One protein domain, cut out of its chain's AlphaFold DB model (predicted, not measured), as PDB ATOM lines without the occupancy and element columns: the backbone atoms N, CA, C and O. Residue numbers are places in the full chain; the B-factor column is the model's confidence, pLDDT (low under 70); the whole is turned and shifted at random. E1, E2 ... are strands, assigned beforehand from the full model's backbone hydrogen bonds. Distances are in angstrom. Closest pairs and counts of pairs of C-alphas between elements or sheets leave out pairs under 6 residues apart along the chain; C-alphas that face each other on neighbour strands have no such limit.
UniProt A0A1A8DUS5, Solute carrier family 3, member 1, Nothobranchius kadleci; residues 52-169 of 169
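This is residues 52 to 169 of the 169 residues of the protein "Solute carrier family 3, member 1" of Nothobranchius kadleci (UniProt A0A1A8DUS5). A strongly twisted antiparallel sheet of six strands, E1, E2, E3, E8, E5 and E6 in order across it, makes the body, with the long strands E2 and E3 near the middle of the whole. The small pair E4 and E7 lies by the end of the sheet where E2 begins and E3 ends, and at the opposite end, by the turn between E2 and E3, the small hairpin E9 and E10 extends the long axis. The 118 printed residues hold no named helix and ten named strands, E1 to E10 along the chain, and E4 with E7 and E9 with E10 are antiparallel pairs too. The class is all strand, though under half of the residues, 54 of 118, are in named strands. The whole is compact, with a radius of gyration of the C-alphas of 14.6 A, and only just elongated, spanning 44 by 29 by 23 A.

E1, residues 56 to 62, is an edge strand of the large sheet and forms a hairpin with E2, residues 66 to 73, at 160 degrees; N 56 and O 72 are 2.7 A apart. E2 forms a hairpin with E3, residues 76 to 85, at 168 degrees, with N 71 and O 80 at 2.8 A. E1, E2 and E3 make a meander, each strand the antiparallel neighbour of the one before. E4, residues 91 to 93, comes closest to E2 at the C-alphas of Val 66 and Ala 91, 7.4 A. E5, residues 104 to 110, forms a hairpin with E6, residues 119 to 121, the other edge strand, at 130 degrees; N 105 and O 120 are 2.8 A apart. E7, residues 125 to 127, is the antiparallel neighbour of E4, with N 93 and O 125 at 2.8 A. E6 and E7 meet only through their link. The closest C-alphas of E3 and E7 are those of Asn 85 and Thr 127, 6.3 A. E8, residues 132 to 138, is antiparallel to E3 at 160 degrees, with N 133 and O 83 at 2.8 A, and to E5 at 134 degrees, with N 134 and O 109 at 2.8 A. The pairing of E5 is staggered: residues 104 to 106 pair with E6 and residues 106 to 110 with E8. From edge to edge the strands' lines turn by 118 degrees and the way across the sheet by 65 degrees. Residues 151 to 152 pair antiparallel with residues 57 to 58 of E1. E9, residues 158 to 160, comes closest to E3 at the C-alphas of His 76 and Tyr 159, 5.7 A. E9 forms a hairpin with E10, residues 165 to 167, with N 160 and O 165 at 2.9 A. E10 is apart from E1, E2 and E3, for instance.

E1 begins at C-alpha 56, (-27.949, -30.292, 143.243), and is 17.3 A long. E2 measures 23.7 A, E3 27.7 A, E5 16.3 A and E8 20.1 A from first to last C-alpha. E3, the longest strand with 10 residues, ends at C-alpha 85, (-36.394, -45.996, 130.988). E4, E6, E7, E9 and E10 have 3 residues each. E10 ends at C-alpha 167, (-23.058, -24.096, 155.916).

The two C-alphas farthest apart are those of Lys 88 and Ile 163, 47.0 A. The printed part has no cut and ends at residue 169, the chain's last. The link from E8 to E9, residues 139 to 157, is long. The mean pLDDT of the printed part is 96.6, and no printed residue is under 70.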
ATOM      1  N   PHE A  52     -30.529 -35.736 148.307       96.44
ATOM      2  CA  PHE A  52     -31.933 -35.709 147.893       96.44
ATOM      3  C   PHE A  52     -32.717 -34.530 148.479       96.44
ATOM      4  O   PHE A  52     -33.658 -34.061 147.833       96.44
ATOM      5  N   GLN A  53     -32.335 -34.043 149.660       94.19
ATOM      6  CA  GLN A  53     -33.020 -32.946 150.352       94.19
ATOM      7  C   GLN A  53     -32.575 -31.563 149.886       94.19
ATOM      8  O   GLN A  53     -33.408 -30.684 149.686       94.19
ATOM      9  N   ARG A  54     -31.259 -31.372 149.763       94.44
ATOM     10  CA  ARG A  54     -30.614 -30.068 149.540       94.44
ATOM     11  C   ARG A  54     -29.587 -30.079 148.414       94.44
ATOM     12  O   ARG A  54     -29.105 -29.021 148.028       94.44
ATOM     13  N   GLY A  55     -29.239 -31.261 147.913       96.56
ATOM     14  CA  GLY A  55     -28.268 -31.403 146.840       96.56
ATOM     15  C   GLY A  55     -28.757 -30.857 145.506       96.56
ATOM     16  O   GLY A  55     -29.960 -30.734 145.252       96.56
ATOM     17  N   TRP A  56     -27.781 -30.600 144.648       98.25
ATOM     18  CA  TRP A  56     -27.949 -30.292 143.243       98.25
ATOM     19  C   TRP A  56     -28.764 -31.374 142.534       98.25
ATOM     20  O   TRP A  56     -28.701 -32.565 142.858       98.25
ATOM     21  N   PHE A  57     -29.528 -30.936 141.545       98.44
ATOM     22  CA  PHE A  57     -30.108 -31.780 140.516       98.44
ATOM     23  C   PHE A  57     -29.408 -31.454 139.200       98.44
ATOM     24  O   PHE A  57     -29.436 -30.302 138.778       98.44
ATOM     25  N   CYS A  58     -28.805 -32.451 138.559       98.50
ATOM     26  CA  CYS A  58     -28.126 -32.288 137.275       98.50
ATOM     27  C   CYS A  58     -28.657 -33.303 136.273       98.50
ATOM     28  O   CYS A  58     -28.501 -34.502 136.508       98.50
ATOM     29  N   TYR A  59     -29.269 -32.869 135.173       96.62
ATOM     30  CA  TYR A  59     -29.636 -33.814 134.115       96.62
ATOM     31  C   TYR A  59     -28.397 -34.127 133.268       96.62
ATOM     32  O   TYR A  59     -27.656 -33.222 132.903       96.62
ATOM     33  N   ILE A  60     -28.142 -35.406 132.985       96.69
ATOM     34  CA  ILE A  60     -26.928 -35.829 132.254       96.69
ATOM     35  C   ILE A  60     -27.238 -36.480 130.912       96.69
ATOM     36  O   ILE A  60     -26.405 -36.471 130.012       96.69
ATOM     37  N   LEU A  61     -28.435 -37.050 130.772       96.81
ATOM     38  CA  LEU A  61     -28.908 -37.645 129.533       96.81
ATOM     39  C   LEU A  61     -30.427 -37.537 129.474       96.81
ATOM     40  O   LEU A  61     -31.123 -37.893 130.425       96.81
ATOM     41  N   ALA A  62     -30.929 -37.086 128.336       96.06
ATOM     42  CA  ALA A  62     -32.336 -37.152 127.996       96.06
ATOM     43  C   ALA A  62     -32.441 -37.526 126.518       96.06
ATOM     44  O   ALA A  62     -32.079 -36.733 125.649       96.06
ATOM     45  N   ASP A  63     -32.906 -38.739 126.245       94.25
ATOM     46  CA  ASP A  63     -33.243 -39.180 124.897       94.25
ATOM     47  C   ASP A  63     -34.730 -39.567 124.805       94.25
ATOM     48  O   ASP A  63     -35.538 -39.225 125.670       94.25
ATOM     49  N   THR A  64     -35.127 -40.232 123.722       95.31
ATOM     50  CA  THR A  64     -36.523 -40.627 123.484       95.31
ATOM     51  C   THR A  64     -37.067 -41.652 124.479       95.31
ATOM     52  O   THR A  64     -38.283 -41.759 124.625       95.31
ATOM     53  N   ASN A  65     -36.196 -42.435 125.115       96.75
ATOM     54  CA  ASN A  65     -36.552 -43.543 125.996       96.75
ATOM     55  C   ASN A  65     -36.014 -43.343 127.412       96.75
ATOM     56  O   ASN A  65     -36.727 -43.626 128.369       96.75
ATOM     57  N   VAL A  66     -34.773 -42.885 127.560       98.31
ATOM     58  CA  VAL A  66     -34.071 -42.836 128.840       98.31
ATOM     59  C   VAL A  66     -33.879 -41.401 129.304       98.31
ATOM     60  O   VAL A  66     -33.399 -40.531 128.577       98.31
ATOM     61  N   PHE A  67     -34.201 -41.181 130.575       98.44
ATOM     62  CA  PHE A  67     -33.858 -39.973 131.304       98.44
ATOM     63  C   PHE A  67     -32.928 -40.321 132.462       98.44
ATOM     64  O   PHE A  67     -33.242 -41.193 133.275       98.44
ATOM     65  N   SER A  68     -31.790 -39.635 132.544       98.44
ATOM     66  CA  SER A  68     -30.809 -39.837 133.606       98.44
ATOM     67  C   SER A  68     -30.365 -38.527 134.235       98.44
ATOM     68  O   SER A  68     -30.126 -37.529 133.549       98.44
ATOM     69  N   TYR A  69     -30.221 -38.542 135.556       98.69
ATOM     70  CA  TYR A  69     -29.825 -37.368 136.327       98.69
ATOM     71  C   TYR A  69     -29.053 -37.738 137.591       98.69
ATOM     72  O   TYR A  69     -29.153 -38.852 138.108       98.69
ATOM     73  N   LEU A  70     -28.304 -36.770 138.109       98.56
ATOM     74  CA  LEU A  70     -27.498 -36.888 139.313       98.56
ATOM     75  C   LEU A  70     -28.118 -36.111 140.469       98.56
ATOM     76  O   LEU A  70     -28.715 -35.047 140.276       98.56
ATOM     77  N   ARG A  71     -27.928 -36.636 141.681       98.38
ATOM     78  CA  ARG A  71     -28.128 -35.924 142.946       98.38
ATOM     79  C   ARG A  71     -26.810 -35.889 143.702       98.38
ATOM     80  O   ARG A  71     -26.303 -36.932 144.117       98.38
ATOM     81  N   GLU A  72     -26.268 -34.694 143.897       98.00
ATOM     82  CA  GLU A  72     -24.968 -34.488 144.538       98.00
ATOM     83  C   GLU A  72     -24.980 -33.278 145.474       98.00
ATOM     84  O   GLU A  72     -25.798 -32.375 145.333       98.00
ATOM     85  N   LEU A  73     -24.085 -33.260 146.459       97.44
ATOM     86  CA  LEU A  73     -23.971 -32.161 147.416       97.44
ATOM     87  C   LEU A  73     -22.500 -31.856 147.697       97.44
ATOM     88  O   LEU A  73     -21.690 -32.758 147.940       97.44
ATOM     89  N   ASP A  74     -22.150 -30.574 147.668       96.94
ATOM     90  CA  ASP A  74     -20.801 -30.099 147.962       96.94
ATOM     91  C   ASP A  74     -20.347 -30.547 149.354       96.94
ATOM     92  O   ASP A  74     -21.093 -30.453 150.327       96.94
ATOM     93  N   GLY A  75     -19.136 -31.100 149.439       95.31
ATOM     94  CA  GLY A  75     -18.563 -31.634 150.680       95.31
ATOM     95  C   GLY A  75     -19.134 -32.974 151.177       95.31
ATOM     96  O   GLY A  75     -18.570 -33.560 152.096       95.31
ATOM     97  N   HIS A  76     -20.186 -33.526 150.557       96.12
ATOM     98  CA  HIS A  76     -20.780 -34.817 150.946       96.12
ATOM     99  C   HIS A  76     -20.418 -35.962 149.988       96.12
ATOM    100  O   HIS A  76     -20.970 -36.048 148.898       96.12
ATOM    101  N   LYS A  77     -19.544 -36.899 150.371       95.81
ATOM    102  CA  LYS A  77     -19.012 -37.941 149.457       95.81
ATOM    103  C   LYS A  77     -20.050 -38.735 148.658       95.81
ATOM    104  O   LYS A  77     -19.774 -39.093 147.516       95.81
ATOM    105  N   ARG A  78     -21.203 -39.073 149.245       96.88
ATOM    106  CA  ARG A  78     -22.204 -39.894 148.547       96.88
ATOM    107  C   ARG A  78     -22.941 -39.054 147.512       96.88
ATOM    108  O   ARG A  78     -23.441 -37.977 147.842       96.88
ATOM    109  N   ALA A  79     -23.038 -39.597 146.308       97.88
ATOM    110  CA  ALA A  79     -23.827 -39.077 145.207       97.88
ATOM    111  C   ALA A  79     -24.664 -40.207 144.596       97.88
ATOM    112  O   ALA A  79     -24.372 -41.397 144.779       97.88
ATOM    113  N   TYR A  80     -25.720 -39.817 143.892       98.50
ATOM    114  CA  TYR A  80     -26.688 -40.743 143.323       98.50
ATOM    115  C   TYR A  80     -26.872 -40.472 141.843       98.50
ATOM    116  O   TYR A  80     -27.019 -39.321 141.438       98.50
ATOM    117  N   LEU A  81     -26.913 -41.544 141.063       98.62
ATOM    118  CA  LEU A  81     -27.301 -41.537 139.662       98.62
ATOM    119  C   LEU A  81     -28.661 -42.217 139.539       98.62
ATOM    120  O   LEU A  81     -28.857 -43.330 140.025       98.62
ATOM    121  N   MET A  82     -29.578 -41.552 138.853       98.56
ATOM    122  CA  MET A  82     -30.868 -42.095 138.463       98.56
ATOM    123  C   MET A  82     -30.839 -42.365 136.964       98.56
ATOM    124  O   MET A  82     -30.459 -41.475 136.209       98.56
ATOM    125  N   VAL A  83     -31.248 -43.563 136.548       98.50
ATOM    126  CA  VAL A  83     -31.425 -43.946 135.138       98.50
ATOM    127  C   VAL A  83     -32.823 -44.523 134.995       98.50
ATOM    128  O   VAL A  83     -33.132 -45.536 135.618       98.50
ATOM    129  N   ILE A  84     -33.687 -43.871 134.221       98.56
ATOM    130  CA  ILE A  84     -35.104 -44.231 134.117       98.56
ATOM    131  C   ILE A  84     -35.458 -44.447 132.653       98.56
ATOM    132  O   ILE A  84     -35.343 -43.525 131.848       98.56
ATOM    133  N   ASN A  85     -35.908 -45.655 132.317       98.50
ATOM    134  CA  ASN A  85     -36.394 -45.996 130.988       98.50
ATOM    135  C   ASN A  85     -37.914 -45.798 130.905       98.50
ATOM    136  O   ASN A  85     -38.697 -46.623 131.368       98.50
ATOM    137  N   PHE A  86     -38.328 -44.700 130.287       98.25
ATOM    138  CA  PHE A  86     -39.714 -44.403 129.920       98.25
ATOM    139  C   PHE A  86     -40.130 -45.017 128.574       98.25
ATOM    140  O   PHE A  86     -41.297 -44.934 128.185       98.25
ATOM    141  N   GLY A  87     -39.185 -45.617 127.850       97.38
ATOM    142  CA  GLY A  87     -39.419 -46.293 126.586       97.38
ATOM    143  C   GLY A  87     -40.217 -47.589 126.731       97.38
ATOM    144  O   GLY A  87     -40.406 -48.150 127.810       97.38
ATOM    145  N   LYS A  88     -40.678 -48.097 125.585       97.56
ATOM    146  CA  LYS A  88     -41.408 -49.376 125.482       97.56
ATOM    147  C   LYS A  88     -40.494 -50.574 125.204       97.56
ATOM    148  O   LYS A  88     -40.985 -51.688 125.055       97.56
ATOM    149  N   GLN A  89     -39.194 -50.336 125.067       97.31
ATOM    150  CA  GLN A  89     -38.178 -51.334 124.738       97.31
ATOM    151  C   GLN A  89     -37.005 -51.204 125.706       97.31
ATOM    152  O   GLN A  89     -36.789 -50.133 126.281       97.31
ATOM    153  N   SER A  90     -36.261 -52.292 125.887       97.56
ATOM    154  CA  SER A  90     -35.040 -52.279 126.682       97.56
ATOM    155  C   SER A  90     -34.025 -51.323 126.048       97.56
ATOM    156  O   SER A  90     -33.905 -51.252 124.823       97.56
ATOM    157  N   ALA A  91     -33.295 -50.587 126.877       97.56
ATOM    158  CA  ALA A  91     -32.330 -49.589 126.442       97.56
ATOM    159  C   ALA A  91     -30.963 -49.863 127.070       97.56
ATOM    160  O   ALA A  91     -30.857 -50.309 128.210       97.56
ATOM    161  N   THR A  92     -29.899 -49.598 126.314       97.88
ATOM    162  CA  THR A  92     -28.532 -49.585 126.840       97.88
ATOM    163  C   THR A  92     -28.046 -48.148 126.858       97.88
ATOM    164  O   THR A  92     -27.939 -47.520 125.810       97.88
ATOM    165  N   THR A  93     -27.759 -47.648 128.053       97.75
ATOM    166  CA  THR A  93     -27.286 -46.285 128.284       97.75
ATOM    167  C   THR A  93     -25.766 -46.280 128.400       97.75
ATOM    168  O   THR A  93     -25.209 -47.027 129.209       97.75
ATOM    169  N   ASP A  94     -25.109 -45.434 127.607       97.62
ATOM    170  CA  ASP A  94     -23.664 -45.202 127.646       97.62
ATOM    171  C   ASP A  94     -23.379 -43.807 128.222       97.62
ATOM    172  O   ASP A  94     -23.718 -42.789 127.623       97.62
ATOM    173  N   LEU A  95     -22.764 -43.771 129.406       97.50
ATOM    174  CA  LEU A  95     -22.335 -42.562 130.116       97.50
ATOM    175  C   LEU A  95     -20.802 -42.443 130.166       97.50
ATOM    176  O   LEU A  95     -20.249 -41.796 131.058       97.50
ATOM    177  N   SER A  96     -20.087 -43.089 129.240       97.00
ATOM    178  CA  SER A  96     -18.619 -43.078 129.189       97.00
ATOM    179  C   SER A  96     -18.022 -41.675 129.044       97.00
ATOM    180  O   SER A  96     -16.947 -41.424 129.591       97.00
ATOM    181  N   SER A  97     -18.733 -40.759 128.381       95.62
ATOM    182  CA  SER A  97     -18.336 -39.357 128.204       95.62
ATOM    183  C   SER A  97     -18.357 -38.537 129.498       95.62
ATOM    184  O   SER A  97     -17.679 -37.514 129.568       95.62
ATOM    185  N   ILE A  98     -19.082 -38.985 130.530       96.75
ATOM    186  CA  ILE A  98     -19.193 -38.279 131.810       96.75
ATOM    187  C   ILE A  98     -17.977 -38.626 132.672       96.75
ATOM    188  O   ILE A  98     -17.851 -39.743 133.193       96.75
ATOM    189  N   GLN A  99     -17.045 -37.685 132.799       95.69
ATOM    190  CA  GLN A  99     -15.747 -37.915 133.441       95.69
ATOM    191  C   GLN A  99     -15.863 -38.030 134.965       95.69
ATOM    192  O   GLN A  99     -15.104 -38.764 135.591       95.69
ATOM    193  N   GLU A 100     -16.848 -37.355 135.551       96.44
ATOM    194  CA  GLU A 100     -17.098 -37.282 136.990       96.44
ATOM    195  C   GLU A 100     -17.705 -38.567 137.565       96.44
ATOM    196  O   GLU A 100     -17.681 -38.777 138.783       96.44
ATOM    197  N   LEU A 101     -18.228 -39.445 136.701       97.19
ATOM    198  CA  LEU A 101     -18.749 -40.748 137.098       97.19
ATOM    199  C   LEU A 101     -17.633 -41.801 137.201       97.19
ATOM    200  O   LEU A 101     -16.803 -41.912 136.285       97.19
ATOM    201  N   PRO A 102     -17.645 -42.641 138.255       96.88
ATOM    202  CA  PRO A 102     -16.755 -43.794 138.344       96.88
ATOM    203  C   PRO A 102     -17.045 -44.806 137.229       96.88
ATOM    204  O   PRO A 102     -18.140 -44.833 136.670       96.88
ATOM    205  N   ALA A 103     -16.064 -45.654 136.913       96.31
ATOM    206  CA  ALA A 103     -16.225 -46.703 135.903       96.31
ATOM    207  C   ALA A 103     -17.330 -47.703 136.286       96.31
ATOM    208  O   ALA A 103     -18.167 -48.037 135.451       96.31
ATOM    209  N   ASP A 104     -17.354 -48.101 137.560       96.81
ATOM    210  CA  ASP A 104     -18.329 -49.023 138.132       96.81
ATOM    211  C   ASP A 104     -19.371 -48.286 138.973       96.81
ATOM    212  O   ASP A 104     -19.043 -47.477 139.847       96.81
ATOM    213  N   LEU A 105     -20.638 -48.621 138.753       97.75
ATOM    214  CA  LEU A 105     -21.779 -48.059 139.461       97.75
ATOM    215  C   LEU A 105     -22.588 -49.183 140.105       97.75
ATOM    216  O   LEU A 105     -23.026 -50.120 139.436       97.75
ATOM    217  N   LYS A 106     -22.792 -49.089 141.422       98.12
ATOM    218  CA  LYS A 106     -23.567 -50.070 142.182       98.12
ATOM    219  C   LYS A 106     -25.026 -49.647 142.268       98.12
ATOM    220  O   LYS A 106     -25.322 -48.553 142.749       98.12
ATOM    221  N   VAL A 107     -25.931 -50.538 141.876       98.38
ATOM    222  CA  VAL A 107     -27.372 -50.366 142.071       98.38
ATOM    223  C   VAL A 107     -27.681 -50.460 143.559       98.38
ATOM    224  O   VAL A 107     -27.440 -51.484 144.200       98.38
ATOM    225  N   LEU A 108     -28.210 -49.372 144.108       97.25
ATOM    226  CA  LEU A 108     -28.775 -49.344 145.449       97.25
ATOM    227  C   LEU A 108     -30.211 -49.878 145.441       97.25
ATOM    228  O   LEU A 108     -30.581 -50.605 146.356       97.25
ATOM    229  N   MET A 109     -30.998 -49.508 144.426       96.31
ATOM    230  CA  MET A 109     -32.390 -49.928 144.267       96.31
ATOM    231  C   MET A 109     -32.802 -49.914 142.793       96.31
ATOM    232  O   MET A 109     -32.442 -48.990 142.061       96.31
ATOM    233  N   SER A 110     -33.596 -50.895 142.378       96.75
ATOM    234  CA  SER A 110     -34.250 -50.982 141.075       96.75
ATOM    235  C   SER A 110     -35.765 -51.168 141.226       96.75
ATOM    236  O   SER A 110     -36.264 -51.647 142.246       96.75
ATOM    237  N   THR A 111     -36.531 -50.792 140.200       96.25
ATOM    238  CA  THR A 111     -37.930 -51.230 140.053       96.25
ATOM    239  C   THR A 111     -38.058 -52.700 139.651       96.25
ATOM    240  O   THR A 111     -39.127 -53.279 139.822       96.25
ATOM    241  N   ASN A 112     -36.973 -53.320 139.184       94.00
ATOM    242  CA  ASN A 112     -36.820 -54.759 139.037       94.00
ATOM    243  C   ASN A 112     -35.814 -55.277 140.090       94.00
ATOM    244  O   ASN A 112     -34.603 -55.169 139.874       94.00
ATOM    245  N   PRO A 113     -36.277 -55.886 141.201       90.94
ATOM    246  CA  PRO A 113     -35.418 -56.278 142.326       90.94
ATOM    247  C   PRO A 113     -34.268 -57.227 141.962       90.94
ATOM    248  O   PRO A 113     -33.272 -57.298 142.675       90.94
ATOM    249  N   VAL A 114     -34.351 -57.933 140.827       93.31
ATOM    250  CA  VAL A 114     -33.254 -58.773 140.313       93.31
ATOM    251  C   VAL A 114     -31.980 -57.957 140.055       93.31
ATOM    252  O   VAL A 114     -30.889 -58.524 140.012       93.31
ATOM    253  N   ASN A 115     -32.098 -56.642 139.864       96.38
ATOM    254  CA  ASN A 115     -30.972 -55.744 139.639       96.38
ATOM    255  C   ASN A 115     -30.435 -55.081 140.918       96.38
ATOM    256  O   ASN A 115     -29.384 -54.439 140.848       96.38
ATOM    257  N   ASP A 116     -31.065 -55.277 142.079       95.69
ATOM    258  CA  ASP A 116     -30.581 -54.719 143.345       95.69
ATOM    259  C   ASP A 116     -29.184 -55.252 143.690       95.69
ATOM    260  O   ASP A 116     -28.891 -56.445 143.609       95.69
ATOM    261  N   GLY A 117     -28.277 -54.343 144.058       97.00
ATOM    262  CA  GLY A 117     -26.900 -54.675 144.415       97.00
ATOM    263  C   GLY A 117     -25.971 -54.999 143.241       97.00
ATOM    264  O   GLY A 117     -24.766 -55.135 143.479       97.00
ATOM    265  N   LYS A 118     -26.471 -55.090 141.999       97.75
ATOM    266  CA  LYS A 118     -25.630 -55.327 140.815       97.75
ATOM    267  C   LYS A 118     -24.674 -54.167 140.551       97.75
ATOM    268  O   LYS A 118     -24.935 -53.019 140.905       97.75
ATOM    269  N   LEU A 119     -23.569 -54.491 139.888       97.81
ATOM    270  CA  LEU A 119     -22.608 -53.526 139.366       97.81
ATOM    271  C   LEU A 119     -22.804 -53.383 137.857       97.81
ATOM    272  O   LEU A 119     -22.855 -54.385 137.143       97.81
ATOM    273  N   PHE A 120     -22.883 -52.144 137.388       98.00
ATOM    274  CA  PHE A 120     -22.879 -51.799 135.971       98.00
ATOM    275  C   PHE A 120     -21.637 -50.982 135.630       98.00
ATOM    276  O   PHE A 120     -21.216 -50.122 136.402       98.00
ATOM    277  N   GLN A 121     -21.089 -51.223 134.443       98.19
ATOM    278  CA  GLN A 121     -20.119 -50.317 133.836       98.19
ATOM    279  C   GLN A 121     -20.857 -49.067 133.355       98.19
ATOM    280  O   GLN A 121     -21.902 -49.193 132.711       98.19
ATOM    281  N   LYS A 122     -20.309 -47.868 133.583       96.94
ATOM    282  CA  LYS A 122     -20.947 -46.619 133.127       96.94
ATOM    283  C   LYS A 122     -21.152 -46.556 131.611       96.94
ATOM    284  O   LYS A 122     -22.050 -45.865 131.154       96.94
ATOM    285  N   SER A 123     -20.355 -47.294 130.836       97.50
ATOM    286  CA  SER A 123     -20.492 -47.395 129.379       97.50
ATOM    287  C   SER A 123     -21.636 -48.300 128.916       97.50
ATOM    288  O   SER A 123     -21.967 -48.321 127.734       97.50
ATOM    289  N   ARG A 124     -22.220 -49.099 129.818       97.81
ATOM    290  CA  ARG A 124     -23.244 -50.082 129.464       97.81
ATOM    291  C   ARG A 124     -24.195 -50.349 130.626       97.81
ATOM    292  O   ARG A 124     -24.100 -51.374 131.305       97.81
ATOM    293  N   ILE A 125     -25.151 -49.450 130.808       98.12
ATOM    294  CA  ILE A 125     -26.239 -49.596 131.779       98.12
ATOM    295  C   ILE A 125     -27.482 -50.096 131.041       98.12
ATOM    296  O   ILE A 125     -28.059 -49.369 130.235       98.12
ATOM    297  N   LEU A 126     -27.876 -51.345 131.288       97.75
ATOM    298  CA  LEU A 126     -29.069 -51.945 130.688       97.75
ATOM    299  C   LEU A 126     -30.294 -51.674 131.565       97.75
ATOM    300  O   LEU A 126     -30.241 -51.923 132.769       97.75
ATOM    301  N   THR A 127     -31.387 -51.229 130.952       98.12
ATOM    302  CA  THR A 127     -32.693 -51.045 131.600       98.12
ATOM    303  C   THR A 127     -33.813 -51.647 130.759       98.12
ATOM    304  O   THR A 127     -33.895 -51.417 129.552       98.12
ATOM    305  N   GLU A 128     -34.708 -52.396 131.395       98.00
ATOM    306  CA  GLU A 128     -35.939 -52.899 130.777       98.00
ATOM    307  C   GLU A 128     -37.000 -51.787 130.607       98.00
ATOM    308  O   GLU A 128     -36.860 -50.707 131.191       98.00
ATOM    309  N   PRO A 129     -38.066 -51.999 129.806       98.00
ATOM    310  CA  PRO A 129     -39.153 -51.027 129.676       98.00
ATOM    311  C   PRO A 129     -39.779 -50.683 131.033       98.00
ATOM    312  O   PRO A 129     -40.204 -51.575 131.769       98.00
ATOM    313  N   GLY A 130     -39.869 -49.392 131.360       97.38
ATOM    314  CA  GLY A 130     -40.387 -48.930 132.652       97.38
ATOM    315  C   GLY A 130     -39.435 -49.145 133.833       97.38
ATOM    316  O   GLY A 130     -39.829 -48.911 134.978       97.38
ATOM    317  N   GLU A 131     -38.199 -49.599 133.595       98.00
ATOM    318  CA  GLU A 131     -37.230 -49.812 134.663       98.00
ATOM    319  C   GLU A 131     -36.577 -48.502 135.115       98.00
ATOM    320  O   GLU A 131     -36.099 -47.702 134.308       98.00
ATOM    321  N   GLY A 132     -36.527 -48.305 136.431       98.25
ATOM    322  CA  GLY A 132     -35.756 -47.251 137.073       98.25
ATOM    323  C   GLY A 132     -34.643 -47.851 137.919       98.25
ATOM    324  O   GLY A 132     -34.910 -48.666 138.799       98.25
ATOM    325  N   LEU A 133     -33.410 -47.408 137.686       98.38
ATOM    326  CA  LEU A 133     -32.240 -47.737 138.490       98.38
ATOM    327  C   LEU A 133     -31.819 -46.520 139.308       98.38
ATOM    328  O   LEU A 133     -31.646 -45.420 138.780       98.38
ATOM    329  N   MET A 134     -31.600 -46.742 140.597       98.38
ATOM    330  CA  MET A 134     -30.927 -45.817 141.494       98.38
ATOM    331  C   MET A 134     -29.573 -46.405 141.863       98.38
ATOM    332  O   MET A 134     -29.484 -47.429 142.541       98.38
ATOM    333  N   MET A 135     -28.512 -45.737 141.436       98.44
ATOM    334  CA  MET A 135     -27.141 -46.142 141.699       98.44
ATOM    335  C   MET A 135     -26.498 -45.188 142.694       98.44
ATOM    336  O   MET A 135     -26.668 -43.973 142.603       98.44
ATOM    337  N   GLN A 136     -25.747 -45.741 143.640       97.50
ATOM    338  CA  GLN A 136     -25.002 -44.967 144.627       97.50
ATOM    339  C   GLN A 136     -23.508 -45.098 144.353       97.50
ATOM    340  O   GLN A 136     -22.996 -46.200 144.149       97.50
ATOM    341  N   TYR A 137     -22.799 -43.978 144.429       97.44
ATOM    342  CA  TYR A 137     -21.346 -43.948 144.346       97.44
ATOM    343  C   TYR A 137     -20.759 -42.906 145.302       97.44
ATOM    344  O   TYR A 137     -21.454 -42.024 145.811       97.44
ATOM    345  N   SER A 138     -19.469 -43.051 145.603       96.56
ATOM    346  CA  SER A 138     -18.735 -42.165 146.505       96.56
ATOM    347  C   SER A 138     -17.679 -41.406 145.717       96.56
ATOM    348  O   SER A 138     -16.798 -42.023 145.126       96.56
ATOM    349  N   THR A 139     -17.752 -40.078 145.720       95.44
ATOM    350  CA  THR A 139     -16.789 -39.210 145.038       95.44
ATOM    351  C   THR A 139     -16.810 -37.799 145.623       95.44
ATOM    352  O   THR A 139     -17.843 -37.323 146.107       95.44
ATOM    353  N   TYR A 140     -15.669 -37.120 145.548       93.94
ATOM    354  CA  TYR A 140     -15.580 -35.673 145.754       93.94
ATOM    355  C   TYR A 140     -15.592 -34.888 144.441       93.94
ATOM    356  O   TYR A 140     -15.795 -33.678 144.463       93.94
ATOM    357  N   THR A 141     -15.412 -35.562 143.305       95.75
ATOM    358  CA  THR A 141     -15.566 -34.954 141.984       95.75
ATOM    359  C   THR A 141     -17.048 -34.702 141.731       95.75
ATOM    360  O   THR A 141     -17.871 -35.601 141.912       95.75
ATOM    361  N   ARG A 142     -17.393 -33.471 141.349       96.56
ATOM    362  CA  ARG A 142     -18.771 -33.025 141.130       96.56
ATOM    363  C   ARG A 142     -19.001 -32.680 139.677       96.56
ATOM    364  O   ARG A 142     -18.105 -32.127 139.051       96.56
ATOM    365  N   PHE A 143     -20.203 -32.969 139.194       97.75
ATOM    366  CA  PHE A 143     -20.614 -32.682 137.824       97.75
ATOM    367  C   PHE A 143     -20.970 -31.198 137.641       97.75
ATOM    368  O   PHE A 143     -20.540 -30.564 136.679       97.75
ATOM    369  N   HIS A 144     -21.677 -30.596 138.600       97.00
ATOM    370  CA  HIS A 144     -22.185 -29.227 138.460       97.00
ATOM    371  C   HIS A 144     -21.156 -28.106 138.210       97.00
ATOM    372  O   HIS A 144     -21.536 -27.142 137.545       97.00
ATOM    373  N   PRO A 145     -19.884 -28.152 138.668       96.50
ATOM    374  CA  PRO A 145     -18.937 -27.069 138.400       96.50
ATOM    375  C   PRO A 145     -18.582 -26.938 136.915       96.50
ATOM    376  O   PRO A 145     -18.349 -25.826 136.445       96.50
ATOM    377  N   ASN A 146     -18.564 -28.056 136.182       96.94
ATOM    378  CA  ASN A 146     -18.225 -28.097 134.757       96.94
ATOM    379  C   ASN A 146     -19.466 -27.995 133.848       96.94
ATOM    380  O   ASN A 146     -19.324 -27.748 132.653       96.94
ATOM    381  N   HIS A 147     -20.668 -28.157 134.416       96.94
ATOM    382  CA  HIS A 147     -21.943 -28.272 133.698       96.94
ATOM    383  C   HIS A 147     -23.035 -27.352 134.291       96.94
ATOM    384  O   HIS A 147     -24.054 -27.817 134.810       96.94
ATOM    385  N   PRO A 148     -22.833 -26.021 134.285       96.06
ATOM    386  CA  PRO A 148     -23.736 -25.085 134.955       96.06
ATOM    387  C   PRO A 148     -25.091 -24.913 134.253       96.06
ATOM    388  O   PRO A 148     -26.032 -24.435 134.882       96.06
ATOM    389  N   ALA A 149     -25.207 -25.258 132.967       97.06
ATOM    390  CA  ALA A 149     -26.466 -25.162 132.225       97.06
ATOM    391  C   ALA A 149     -27.400 -26.352 132.513       97.06
ATOM    392  O   ALA A 149     -28.611 -26.279 132.290       97.06
ATOM    393  N   GLU A 150     -26.831 -27.443 133.017       97.56
ATOM    394  CA  GLU A 150     -27.500 -28.713 133.257       97.56
ATOM    395  C   GLU A 150     -27.904 -28.916 134.723       97.56
ATOM    396  O   GLU A 150     -28.662 -29.837 135.044       97.56
ATOM    397  N   CYS A 151     -27.409 -28.053 135.613       98.31
ATOM    398  CA  CYS A 151     -27.462 -28.234 137.056       98.31
ATOM    399  C   CYS A 151     -28.211 -27.119 137.785       98.31
ATOM    400  O   CYS A 151     -27.984 -25.930 137.576       98.31
ATOM    401  N   PHE A 152     -29.067 -27.521 138.723       97.88
ATOM    402  CA  PHE A 152     -29.995 -26.643 139.424       97.88
ATOM    403  C   PHE A 152     -29.980 -26.907 140.932       97.88
ATOM    404  O   PHE A 152     -29.934 -28.053 141.385       97.88
ATOM    405  N   VAL A 153     -30.065 -25.831 141.718       97.12
ATOM    406  CA  VAL A 153     -30.205 -25.861 143.181       97.12
ATOM    407  C   VAL A 153     -30.977 -24.622 143.645       97.12
ATOM    408  O   VAL A 153     -30.762 -23.530 143.122       97.12
ATOM    409  N   SER A 154     -31.889 -24.772 144.609       93.00
ATOM    410  CA  SER A 154     -32.696 -23.650 145.128       93.00
ATOM    411  C   SER A 154     -32.092 -23.004 146.379       93.00
ATOM    412  O   SER A 154     -32.030 -21.783 146.471       93.00
ATOM    413  N   GLU A 155     -31.604 -23.807 147.330       90.19
ATOM    414  CA  GLU A 155     -30.970 -23.343 148.572       90.19
ATOM    415  C   GLU A 155     -29.547 -23.893 148.666       90.19
ATOM    416  O   GLU A 155     -29.289 -24.877 149.366       90.19
ATOM    417  N   LYS A 156     -28.618 -23.282 147.923       91.81
ATOM    418  CA  LYS A 156     -27.230 -23.751 147.877       91.81
ATOM    419  C   LYS A 156     -26.623 -23.791 149.286       91.81
ATOM    420  O   LYS A 156     -26.553 -22.775 149.975       91.81
ATOM    421  N   ALA A 157     -26.161 -24.972 149.682       93.38
ATOM    422  CA  ALA A 157     -25.467 -25.229 150.935       93.38
ATOM    423  C   ALA A 157     -24.370 -26.271 150.711       93.38
ATOM    424  O   ALA A 157     -24.478 -27.121 149.828       93.38
ATOM    425  N   CYS A 158     -23.332 -26.198 151.531       94.88
ATOM    426  CA  CYS A 158     -22.202 -27.111 151.530       94.88
ATOM    427  C   CYS A 158     -22.240 -27.924 152.822       94.88
ATOM    428  O   CYS A 158     -22.648 -27.425 153.872       94.88
ATOM    429  N   TYR A 159     -21.817 -29.179 152.753       96.38
ATOM    430  CA  TYR A 159     -21.735 -30.069 153.901       96.38
ATOM    431  C   TYR A 159     -20.299 -30.151 154.422       96.38
ATOM    432  O   TYR A 159     -19.357 -30.292 153.644       96.38
ATOM    433  N   MET A 160     -20.121 -30.060 155.739       95.25
ATOM    434  CA  MET A 160     -18.825 -30.222 156.398       95.25
ATOM    435  C   MET A 160     -18.815 -31.516 157.221       95.25
ATOM    436  O   MET A 160     -19.263 -31.531 158.364       95.25
ATOM    437  N   GLU A 161     -18.271 -32.590 156.638       91.56
ATOM    438  CA  GLU A 161     -18.247 -33.950 157.219       91.56
ATOM    439  C   GLU A 161     -17.559 -34.008 158.597       91.56
ATOM    440  O   GLU A 161     -17.944 -34.808 159.442       91.56
ATOM    441  N   THR A 162     -16.571 -33.145 158.866       93.50
ATOM    442  CA  THR A 162     -15.785 -33.168 160.116       93.50
ATOM    443  C   THR A 162     -16.566 -32.763 161.363       93.50
ATOM    444  O   THR A 162     -16.211 -33.197 162.456       93.50
ATOM    445  N   ILE A 163     -17.593 -31.923 161.217       94.88
ATOM    446  CA  ILE A 163     -18.411 -31.417 162.333       94.88
ATOM    447  C   ILE A 163     -19.919 -31.594 162.093       94.88
ATOM    448  O   ILE A 163     -20.716 -31.092 162.875       94.88
ATOM    449  N   ASP A 164     -20.291 -32.309 161.028       93.44
ATOM    450  CA  ASP A 164     -21.664 -32.681 160.659       93.44
ATOM    451  C   ASP A 164     -22.645 -31.498 160.565       93.44
ATOM    452  O   ASP A 164     -23.745 -31.515 161.116       93.44
ATOM    453  N   ILE A 165     -22.243 -30.438 159.853       95.75
ATOM    454  CA  ILE A 165     -23.102 -29.265 159.625       95.75
ATOM    455  C   ILE A 165     -23.275 -28.938 158.146       95.75
ATOM    456  O   ILE A 165     -22.404 -29.190 157.310       95.75
ATOM    457  N   LEU A 166     -24.393 -28.276 157.851       95.56
ATOM    458  CA  LEU A 166     -24.582 -27.523 156.620       95.56
ATOM    459  C   LEU A 166     -24.190 -26.064 156.850       95.56
ATOM    460  O   LEU A 166     -24.596 -25.452 157.837       95.56
ATOM    461  N   TYR A 167     -23.442 -25.500 155.911       94.50
ATOM    462  CA  TYR A 167     -23.058 -24.096 155.916       94.50
ATOM    463  C   TYR A 167     -23.305 -23.474 154.543       94.50
ATOM    464  O   TYR A 167     -23.480 -24.165 153.536       94.50
ATOM    465  N   LYS A 168     -23.356 -22.146 154.506       92.75
ATOM    466  CA  LYS A 168     -23.451 -21.411 153.251       92.75
ATOM    467  C   LYS A 168     -22.113 -21.524 152.516       92.75
ATOM    468  O   LYS A 168     -21.107 -21.057 153.043       92.75
ATOM    469  N   CYS A 169     -22.137 -22.145 151.336       85.06
ATOM    470  CA  CYS A 169     -21.078 -21.976 150.346       85.06
ATOM    471  C   CYS A 169     -20.980 -20.478 149.978       85.06
ATOM    472  O   CYS A 169     -19.851 -19.995 149.808       85.06
TER     473      CYS A 169